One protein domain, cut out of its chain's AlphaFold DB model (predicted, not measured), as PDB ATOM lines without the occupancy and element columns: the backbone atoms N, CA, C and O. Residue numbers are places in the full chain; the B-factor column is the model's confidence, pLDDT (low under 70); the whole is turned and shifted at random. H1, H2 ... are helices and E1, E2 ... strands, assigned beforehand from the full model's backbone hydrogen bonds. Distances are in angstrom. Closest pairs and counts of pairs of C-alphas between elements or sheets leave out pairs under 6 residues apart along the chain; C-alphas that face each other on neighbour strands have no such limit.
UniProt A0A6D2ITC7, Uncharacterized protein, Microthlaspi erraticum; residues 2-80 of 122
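This is residues 2 to 80 of the 122 residues of an uncharacterized protein of Microthlaspi erraticum (UniProt A0A6D2ITC7). With little regular structure, this is a loose body of long loops round one tiny two-stranded pairing, E1 with E2, from which the helix H1 sticks out free. The printed part has 79 residues, and the order is E1, E2, H1; the sheet E1 - E2 is antiparallel. The class is mixed, with only 20 residues in named elements. The whole is loose, with a radius of gyration of the C-alphas of 15.5 A, and flat, spanning 40 by 37 by 20 A.

E1 is residues 2 to 4, 6.6 A long, from C-alpha 2 at (153.210, 145.288, 150.059). E2 is residues 39 to 41, 6.3 A. H1 is residues 64 to 77, 20.2 A, ending at C-alpha 77 at (134.540, 133.505, 127.837).

E1 and E2 form an antiparallel hairpin at 151 degrees; C-alphas 3 and 40 face each other, 4.9 A apart. N 2 and O 41, 2.8 A, are within hydrogen-bond range. Residues 2 to 3 of E1 also pair, antiparallel, with residues 11 to 12. H1 and E1 are apart. In H1 every O i to N i+4 pair is within hydrogen-bond range.

Residues 63 to 80 stand free. Both links are long, 34 and 22 residues. The printed part has no cut. Residues 8 and 47 have pLDDT under 70.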
ATOM      1  N   THR A   2     152.774 143.895 150.013       89.19
ATOM      2  CA  THR A   2     153.210 145.288 150.059       89.19
ATOM      3  C   THR A   2     154.573 145.436 149.404       89.19
ATOM      4  O   THR A   2     155.394 144.518 149.403       89.19
ATOM      5  N   PHE A   3     154.790 146.599 148.809       85.62
ATOM      6  CA  PHE A   3     156.025 146.968 148.139       85.62
ATOM      7  C   PHE A   3     156.735 148.041 148.964       85.62
ATOM      8  O   PHE A   3     156.117 149.039 149.342       85.62
ATOM      9  N   ARG A   4     158.024 147.834 149.257       83.62
ATOM     10  CA  ARG A   4     158.843 148.761 150.054       83.62
ATOM     11  C   ARG A   4     160.151 149.088 149.340       83.62
ATOM     12  O   ARG A   4     160.947 148.189 149.081       83.62
ATOM     13  N   GLY A   5     160.387 150.369 149.069       79.62
ATOM     14  CA  GLY A   5     161.687 150.885 148.617       79.62
ATOM     15  C   GLY A   5     162.473 151.523 149.767       79.62
ATOM     16  O   GLY A   5     161.938 151.671 150.865       79.62
ATOM     17  N   LYS A   6     163.732 151.917 149.521       72.06
ATOM     18  CA  LYS A   6     164.544 152.664 150.509       72.06
ATOM     19  C   LYS A   6     163.878 153.985 150.919       72.06
ATOM     20  O   LYS A   6     163.820 154.268 152.108       72.06
ATOM     21  N   ASP A   7     163.283 154.682 149.950       71.81
ATOM     22  CA  ASP A   7     162.644 155.994 150.135       71.81
ATOM     23  C   ASP A   7     161.141 155.985 149.799       71.81
ATOM     24  O   ASP A   7     160.502 157.031 149.722       71.81
ATOM     25  N   ILE A   8     160.552 154.798 149.591       66.88
ATOM     26  CA  ILE A   8     159.112 154.658 149.338       66.88
ATOM     27  C   ILE A   8     158.417 154.147 150.597       66.88
ATOM     28  O   ILE A   8     158.776 153.099 151.142       66.88
ATOM     29  N   LYS A   9     157.355 154.852 151.001       71.75
ATOM     30  CA  LYS A   9     156.356 154.352 151.951       71.75
ATOM     31  C   LYS A   9     155.729 153.051 151.421       71.75
ATOM     32  O   LYS A   9     155.715 152.815 150.219       71.75
ATOM     33  N   TYR A  10     155.213 152.201 152.306       73.38
ATOM     34  CA  TYR A  10     154.540 150.963 151.900       73.38
ATOM     35  C   TYR A  10     153.443 151.243 150.870       73.38
ATOM     36  O   TYR A  10     152.526 152.020 151.139       73.38
ATOM     37  N   VAL A  11     153.549 150.607 149.704       83.44
ATOM     38  CA  VAL A  11     152.503 150.631 148.679       83.44
ATOM     39  C   VAL A  11     151.808 149.280 148.682       83.44
ATOM     40  O   VAL A  11     152.450 148.244 148.478       83.44
ATOM     41  N   ASP A  12     150.497 149.290 148.909       85.81
ATOM     42  CA  ASP A  12     149.682 148.086 148.825       85.81
ATOM     43  C   ASP A  12     149.623 147.597 147.382       85.81
ATOM     44  O   ASP A  12     149.120 148.258 146.477       85.81
ATOM     45  N   GLY A  13     150.174 146.406 147.176       87.94
ATOM     46  CA  GLY A  13     150.266 145.767 145.876       87.94
ATOM     47  C   GLY A  13     149.081 144.881 145.541       87.94
ATOM     48  O   GLY A  13     148.864 144.554 144.379       87.94
ATOM     49  N   GLY A  14     148.347 144.436 146.556       90.44
ATOM     50  CA  GLY A  14     147.218 143.530 146.413       90.44
ATOM     51  C   GLY A  14     146.982 142.703 147.670       90.44
ATOM     52  O   GLY A  14     147.886 142.488 148.487       90.44
ATOM     53  N   GLN A  15     145.762 142.194 147.788       91.12
ATOM     54  CA  GLN A  15     145.314 141.371 148.905       91.12
ATOM     55  C   GLN A  15     144.495 140.182 148.414       91.12
ATOM     56  O   GLN A  15     143.881 140.226 147.347       91.12
ATOM     57  N   VAL A  16     144.486 139.117 149.206       89.38
ATOM     58  CA  VAL A  16     143.649 137.940 148.986       89.38
ATOM     59  C   VAL A  16     143.233 137.398 150.343       89.38
ATOM     60  O   VAL A  16     144.019 137.413 151.286       89.38
ATOM     61  N   MET A  17     142.002 136.909 150.435       88.19
ATOM     62  CA  MET A  17     141.569 136.122 151.580       88.19
ATOM     63  C   MET A  17     142.058 134.689 151.378       88.19
ATOM     64  O   MET A  17     141.661 134.031 150.417       88.19
ATOM     65  N   ALA A  18     142.927 134.224 152.268       87.38
ATOM     66  CA  ALA A  18     143.455 132.869 152.247       87.38
ATOM     67  C   ALA A  18     142.886 132.064 153.419       87.38
ATOM     68  O   ALA A  18     142.675 132.590 154.508       87.38
ATOM     69  N   LYS A  19     142.645 130.771 153.193       87.25
ATOM     70  CA  LYS A  19     142.234 129.830 154.239       87.25
ATOM     71  C   LYS A  19     143.412 128.926 154.589       87.25
ATOM     72  O   LYS A  19     144.102 128.450 153.689       87.25
ATOM     73  N   LYS A  20     143.608 128.640 155.881       87.94
ATOM     74  CA  LYS A  20     144.629 127.690 156.351       87.94
ATOM     75  C   LYS A  20     144.529 126.361 155.588       87.94
ATOM     76  O   LYS A  20     143.451 125.774 155.511       87.94
ATOM     77  N   GLY A  21     145.659 125.903 155.046       88.69
ATOM     78  CA  GLY A  21     145.766 124.648 154.291       88.69
ATOM     79  C   GLY A  21     145.280 124.709 152.839       88.69
ATOM     80  O   GLY A  21     145.196 123.669 152.191       88.69
ATOM     81  N   CYS A  22     144.940 125.887 152.306       90.25
ATOM     82  CA  CYS A  22     144.511 126.045 150.917       90.25
ATOM     83  C   CYS A  22     145.414 127.022 150.160       90.25
ATOM     84  O   CYS A  22     145.709 128.114 150.645       90.25
ATOM     85  N   TRP A  23     145.763 126.678 148.921       92.25
ATOM     86  CA  TRP A  23     146.402 127.620 148.008       92.25
ATOM     87  C   TRP A  23     145.416 128.692 147.547       92.25
ATOM     88  O   TRP A  23     144.276 128.400 147.183       92.25
ATOM     89  N   SER A  24     145.868 129.942 147.556       90.44
ATOM     90  CA  SER A  24     145.109 131.098 147.081       90.44
ATOM     91  C   SER A  24     145.981 131.918 146.144       90.44
ATOM     92  O   SER A  24     147.154 132.161 146.419       90.44
ATOM     93  N   LEU A  25     145.413 132.342 145.016       91.25
ATOM     94  CA  LEU A  25     146.136 133.131 144.029       91.25
ATOM     95  C   LEU A  25     146.094 134.611 144.413       91.25
ATOM     96  O   LEU A  25     145.051 135.253 144.292       91.25
ATOM     97  N   LEU A  26     147.239 135.163 144.808       90.69
ATOM     98  CA  LEU A  26     147.393 136.600 145.003       90.69
ATOM     99  C   LEU A  26     147.834 137.257 143.694       90.69
ATOM    100  O   LEU A  26     148.942 137.033 143.211       90.69
ATOM    101  N   LYS A  27     146.957 138.078 143.118       88.31
ATOM    102  CA  LYS A  27     147.272 138.935 141.972       88.31
ATOM    103  C   LYS A  27     147.226 140.385 142.402       88.31
ATOM    104  O   LYS A  27     146.340 140.797 143.142       88.31
ATOM    105  N   GLY A  28     148.185 141.143 141.908       86.94
ATOM    106  CA  GLY A  28     148.374 142.521 142.287       86.94
ATOM    107  C   GLY A  28     149.338 143.214 141.346       86.94
ATOM    108  O   GLY A  28     149.827 142.617 140.383       86.94
ATOM    109  N   GLY A  29     149.608 144.474 141.624       85.44
ATOM    110  CA  GLY A  29     150.517 145.278 140.834       85.44
ATOM    111  C   GLY A  29     150.773 146.615 141.499       85.44
ATOM    112  O   GLY A  29     150.085 147.005 142.438       85.44
ATOM    113  N   LEU A  30     151.776 147.311 140.989       81.94
ATOM    114  CA  LEU A  30     152.119 148.659 141.403       81.94
ATOM    115  C   LEU A  30     152.457 149.472 140.155       81.94
ATOM    116  O   LEU A  30     152.944 148.929 139.162       81.94
ATOM    117  N   THR A  31     152.194 150.771 140.205       79.88
ATOM    118  CA  THR A  31     152.724 151.727 139.227       79.88
ATOM    119  C   THR A  31     153.749 152.574 139.966       79.88
ATOM    120  O   THR A  31     153.429 153.116 141.019       79.88
ATOM    121  N   VAL A  32     154.977 152.625 139.458       74.75
ATOM    122  CA  VAL A  32     156.048 153.478 139.985       74.75
ATOM    123  C   VAL A  32     156.571 154.351 138.866       74.75
ATOM    124  O   VAL A  32     156.800 153.869 137.756       74.75
ATOM    125  N   ASP A  33     156.799 155.615 139.197       73.69
ATOM    126  CA  ASP A  33     157.292 156.619 138.254       73.69
ATOM    127  C   ASP A  33     158.830 156.702 138.253       73.69
ATOM    128  O   ASP A  33     159.419 157.558 137.602       73.69
ATOM    129  N   PHE A  34     159.504 155.807 138.984       70.06
ATOM    130  CA  PHE A  34     160.947 155.826 139.185       70.06
ATOM    131  C   PHE A  34     161.525 154.410 139.313       70.06
ATOM    132  O   PHE A  34     160.855 153.468 139.741       70.06
ATOM    133  N   SER A  35     162.792 154.253 138.917       73.56
ATOM    134  CA  SER A  35     163.496 152.966 138.941       73.56
ATOM    135  C   SER A  35     164.202 152.775 140.276       73.56
ATOM    136  O   SER A  35     165.277 153.327 140.495       73.56
ATOM    137  N   VAL A  36     163.609 151.986 141.172       73.62
ATOM    138  CA  VAL A  36     164.234 151.620 142.450       73.62
ATOM    139  C   VAL A  36     164.176 150.125 142.702       73.62
ATOM    140  O   VAL A  36     163.320 149.410 142.185       73.62
ATOM    141  N   HIS A  37     165.080 149.668 143.564       81.81
ATOM    142  CA  HIS A  37     164.982 148.350 144.166       81.81
ATOM    143  C   HIS A  37     163.819 148.339 145.159       81.81
ATOM    144  O   HIS A  37     163.731 149.198 146.042       81.81
ATOM    145  N   VAL A  38     162.930 147.360 145.005       82.25
ATOM    146  CA  VAL A  38     161.733 147.203 145.828       82.25
ATOM    147  C   VAL A  38     161.735 145.814 146.445       82.25
ATOM    148  O   VAL A  38     161.879 144.815 145.745       82.25
ATOM    149  N   ASN A  39     161.520 145.761 147.754       87.88
ATOM    150  CA  ASN A  39     161.239 144.527 148.471       87.88
ATOM    151  C   ASN A  39     159.742 144.225 148.392       87.88
ATOM    152  O   ASN A  39     158.913 145.105 148.640       87.88
ATOM    153  N   ILE A  40     159.406 142.975 148.079       88.69
ATOM    154  CA  ILE A  40     158.030 142.471 148.093       88.69
ATOM    155  C   ILE A  40     157.813 141.742 149.408       88.69
ATOM    156  O   ILE A  40     158.515 140.779 149.713       88.69
ATOM    157  N   LEU A  41     156.840 142.204 150.182       90.38
ATOM    158  CA  LEU A  41     156.516 141.654 151.488       90.38
ATOM    159  C   LEU A  41     155.126 141.017 151.448       90.38
ATOM    160  O   LEU A  41     154.154 141.602 150.957       90.38
ATOM    161  N   PHE A  42     155.022 139.809 151.992       90.19
ATOM    162  CA  PHE A  42     153.756 139.117 152.206       90.19
ATOM    163  C   PHE A  42     153.442 139.160 153.696       90.19
ATOM    164  O   PHE A  42     154.278 138.812 154.522       90.19
ATOM    165  N   GLN A  43     152.256 139.658 154.030       88.62
ATOM    166  CA  GLN A  43     151.829 139.914 155.401       88.62
ATOM    167  C   GLN A  43     150.390 139.428 155.558       88.62
ATOM    168  O   GLN A  43     149.599 139.544 154.617       88.62
ATOM    169  N   SER A  44     150.083 138.891 156.737       87.00
ATOM    170  CA  SER A  44     148.722 138.575 157.162       87.00
ATOM    171  C   SER A  44     148.244 139.642 158.140       87.00
ATOM    172  O   SER A  44     149.039 140.171 158.915       87.00
ATOM    173  N   THR A  45     146.954 139.954 158.097       83.81
ATOM    174  CA  THR A  45     146.290 140.826 159.075       83.81
ATOM    175  C   THR A  45     145.812 140.063 160.313       83.81
ATOM    176  O   THR A  45     145.276 140.683 161.228       83.81
ATOM    177  N   ASP A  46     145.961 138.734 160.344       77.44
ATOM    178  CA  ASP A  46     145.583 137.924 161.503       77.44
ATOM    179  C   ASP A  46     146.464 138.228 162.723       77.44
ATOM    180  O   ASP A  46     147.672 138.428 162.615       77.44
ATOM    181  N   LEU A  47     145.841 138.222 163.907       65.12
ATOM    182  CA  LEU A  47     146.490 138.515 165.194       65.12
ATOM    183  C   LEU A  47     147.502 137.441 165.628       65.12
ATOM    184  O   LEU A  47     148.371 137.710 166.454       65.12
ATOM    185  N   ALA A  48     147.386 136.222 165.098       71.00
ATOM    186  CA  ALA A  48     148.342 135.149 165.334       71.00
ATOM    187  C   ALA A  48     149.438 135.180 164.262       71.00
ATOM    188  O   ALA A  48     149.148 135.398 163.087       71.00
ATOM    189  N   ALA A  49     150.686 134.905 164.654       70.69
ATOM    190  CA  ALA A  49     151.793 134.743 163.715       70.69
ATOM    191  C   ALA A  49     151.491 133.579 162.751       70.69
ATOM    192  O   ALA A  49     151.662 132.409 163.088       70.69
ATOM    193  N   ALA A  50     150.978 133.909 161.567       80.19
ATOM    194  CA  ALA A  50     150.658 132.944 160.530       80.19
ATOM    195  C   ALA A  50     151.899 132.680 159.674       80.19
ATOM    196  O   ALA A  50     152.510 133.610 159.146       80.19
ATOM    197  N   GLU A  51     152.250 131.407 159.503       87.75
ATOM    198  CA  GLU A  51     153.239 130.999 158.512       87.75
ATOM    199  C   GLU A  51     152.633 131.137 157.109       87.75
ATOM    200  O   GLU A  51     151.568 130.585 156.816       87.75
ATOM    201  N   ILE A  52     153.300 131.902 156.245       89.62
ATOM    202  CA  ILE A  52     152.870 132.137 154.867       89.62
ATOM    203  C   ILE A  52     153.854 131.433 153.940       89.62
ATOM    204  O   ILE A  52     155.001 131.855 153.805       89.62
ATOM    205  N   LEU A  53     153.379 130.394 153.256       92.75
ATOM    206  CA  LEU A  53     154.108 129.757 152.165       92.75
ATOM    207  C   LEU A  53     153.754 130.450 150.850       92.75
ATOM    208  O   LEU A  53     152.580 130.672 150.541       92.75
ATOM    209  N   VAL A  54     154.778 130.797 150.076       92.88
ATOM    210  CA  VAL A  54     154.624 131.478 148.790       92.88
ATOM    211  C   VAL A  54     155.362 130.684 147.727       92.88
ATOM    212  O   VAL A  54     156.562 130.455 147.833       92.88
ATOM    213  N   GLU A  55     154.647 130.316 146.671       94.19
ATOM    214  CA  GLU A  55     155.203 129.613 145.519       94.19
ATOM    215  C   GLU A  55     154.848 130.325 144.215       94.19
ATOM    216  O   GLU A  55     153.885 131.093 144.139       94.19
ATOM    217  N   ASN A  56     155.617 130.035 143.161       92.88
ATOM    218  CA  ASN A  56     155.350 130.497 141.798       92.88
ATOM    219  C   ASN A  56     155.236 132.026 141.657       92.88
ATOM    220  O   ASN A  56     154.413 132.534 140.889       92.88
ATOM    221  N   VAL A  57     156.089 132.771 142.369       91.25
ATOM    222  CA  VAL A  57     156.148 134.235 142.270       91.25
ATOM    223  C   VAL A  57     156.590 134.633 140.865       91.25
ATOM    224  O   VAL A  57     157.678 134.284 140.413       91.25
ATOM    225  N   ARG A  58     155.735 135.383 140.167       91.00
ATOM    226  CA  ARG A  58     156.025 135.923 138.836       91.00
ATOM    227  C   ARG A  58     155.750 137.411 138.814       91.00
ATOM    228  O   ARG A  58     154.658 137.853 139.164       91.00
ATOM    229  N   LEU A  59     156.735 138.165 138.346       88.12
ATOM    230  CA  LEU A  59     156.611 139.588 138.080       88.12
ATOM    231  C   LEU A  59     156.706 139.794 136.580       88.12
ATOM    232  O   LEU A  59     157.657 139.354 135.938       88.12
ATOM    233  N   GLN A  60     155.703 140.457 136.022       87.25
ATOM    234  CA  GLN A  60     155.671 140.783 134.611       87.25
ATOM    235  C   GLN A  60     155.180 142.211 134.455       87.25
ATOM    236  O   GLN A  60     154.143 142.586 135.002       87.25
ATOM    237  N   ARG A  61     155.921 143.011 133.689       86.06
ATOM    238  CA  ARG A  61     155.470 144.342 133.291       86.06
ATOM    239  C   ARG A  61     154.326 144.196 132.291       86.06
ATOM    240  O   ARG A  61     154.423 143.408 131.354       86.06
ATOM    241  N   PHE A  62     153.265 144.974 132.467       82.12
ATOM    242  CA  PHE A  62     152.149 145.016 131.526       82.12
ATOM    243  C   PHE A  62     151.659 146.448 131.325       82.12
ATOM    244  O   PHE A  62     151.760 147.288 132.218       82.12
ATOM    245  N   ASN A  63     151.114 146.726 130.141       85.25
ATOM    246  CA  ASN A  63     150.388 147.967 129.884       85.25
ATOM    247  C   ASN A  63     148.943 147.846 130.410       85.25
ATOM    248  O   ASN A  63     148.328 146.782 130.291       85.25
ATOM    249  N   LYS A  64     148.369 148.941 130.922       83.12
ATOM    250  CA  LYS A  64     146.954 149.033 131.323       83.12
ATOM    251  C   LYS A  64     146.012 148.552 130.215       83.12
ATOM    252  O   LYS A  64     145.082 147.802 130.498       83.12
ATOM    253  N   THR A  65     146.286 148.902 128.958       87.44
ATOM    254  CA  THR A  65     145.462 148.472 127.815       87.44
ATOM    255  C   THR A  65     145.503 146.957 127.618       87.44
ATOM    256  O   THR A  65     144.465 146.322 127.466       87.44
ATOM    257  N   GLN A  66     146.693 146.351 127.683       86.19
ATOM    258  CA  GLN A  66     146.854 144.897 127.560       86.19
ATOM    259  C   GLN A  66     146.180 144.156 128.720       86.19
ATOM    260  O   GLN A  66     145.517 143.143 128.502       86.19
ATOM    261  N   TRP A  67     146.317 144.676 129.943       82.38
ATOM    262  CA  TRP A  67     145.632 144.144 131.118       82.38
ATOM    263  C   TRP A  67     144.118 144.161 130.935       82.38
ATOM    264  O   TRP A  67     143.466 143.135 131.138       82.38
ATOM    265  N   ARG A  68     143.569 145.292 130.473       83.62
ATOM    266  CA  ARG A  68     142.132 145.428 130.249       83.62
ATOM    267  C   ARG A  68     141.623 144.460 129.187       83.62
ATOM    268  O   ARG A  68     140.687 143.718 129.455       83.62
ATOM    269  N   LEU A  69     142.305 144.379 128.046       87.50
ATOM    270  CA  LEU A  69     141.966 143.428 126.985       87.50
ATOM    271  C   LEU A  69     141.975 141.980 127.490       87.50
ATOM    272  O   LEU A  69     141.103 141.192 127.132       87.50
ATOM    273  N   LYS A  70     142.936 141.615 128.348       84.19
ATOM    274  CA  LYS A  70     142.994 140.268 128.924       84.19
ATOM    275  C   LYS A  70     141.821 139.998 129.866       84.19
ATOM    276  O   LYS A  70     141.278 138.895 129.839       84.19
ATOM    277  N   GLN A  71     141.436 140.980 130.680       79.19
ATOM    278  CA  GLN A  71     140.251 140.878 131.532       79.19
ATOM    279  C   GLN A  71     138.988 140.709 130.687       79.19
ATOM    280  O   GLN A  71     138.238 139.764 130.923       79.19
ATOM    281  N   ASP A  72     138.803 141.551 129.670       83.31
ATOM    282  CA  ASP A  72     137.635 141.502 128.789       83.31
ATOM    283  C   ASP A  72     137.552 140.141 128.074       83.31
ATOM    284  O   ASP A  72     136.511 139.494 128.106       83.31
ATOM    285  N   GLN A  73     138.666 139.609 127.558       84.62
ATOM    286  CA  GLN A  73     138.711 138.261 126.966       84.62
ATOM    287  C   GLN A  73     138.290 137.146 127.933       84.62
ATOM    288  O   GLN A  73     137.667 136.171 127.513       84.62
ATOM    289  N   VAL A  74     138.671 137.233 129.210       79.88
ATOM    290  CA  VAL A  74     138.271 136.242 130.223       79.88
ATOM    291  C   VAL A  74     136.788 136.397 130.562       79.88
ATOM    292  O   VAL A  74     136.087 135.394 130.677       79.88
ATOM    293  N   ILE A  75     136.305 137.637 130.673       75.38
ATOM    294  CA  ILE A  75     134.900 137.955 130.944       75.38
ATOM    295  C   ILE A  75     133.997 137.472 129.803       75.38
ATOM    296  O   ILE A  75     132.958 136.874 130.075       75.38
ATOM    297  N   GLU A  76     134.389 137.678 128.543       81.06
ATOM    298  CA  GLU A  76     133.623 137.219 127.373       81.06
ATOM    299  C   GLU A  76     133.555 135.692 127.263       81.06
ATOM    300  O   GLU A  76     132.581 135.148 126.752       81.06
ATOM    301  N   LYS A  77     134.560 134.976 127.779       80.44
ATOM    302  CA  LYS A  77     134.540 133.505 127.837       80.44
ATOM    303  C   LYS A  77     133.663 132.966 128.970       80.44
ATOM    304  O   LYS A  77     133.294 131.792 128.951       80.44
ATOM    305  N   GLY A  78     133.374 133.786 129.979       72.94
ATOM    306  CA  GLY A  78     132.584 133.407 131.145       72.94
ATOM    307  C   GLY A  78     131.079 133.530 130.910       72.94
ATOM    308  O   GLY A  78     130.606 134.376 130.157       72.94
ATOM    309  N   ARG A  79     130.290 132.710 131.614       71.81
ATOM    310  CA  ARG A  79     128.833 132.898 131.663       71.81
ATOM    311  C   ARG A  79     128.515 134.170 132.450       71.81
ATOM    312  O   ARG A  79     128.835 134.259 133.633       71.81
ATOM    313  N   LYS A  80     127.863 135.134 131.800       73.88
ATOM    314  CA  LYS A  80     127.409 136.388 132.415       73.88
ATOM    315  C   LYS A  80     126.005 136.204 132.989       73.88
ATOM    316  O   LYS A  80     125.117 135.716 132.298       73.88
TER     317      LYS A  80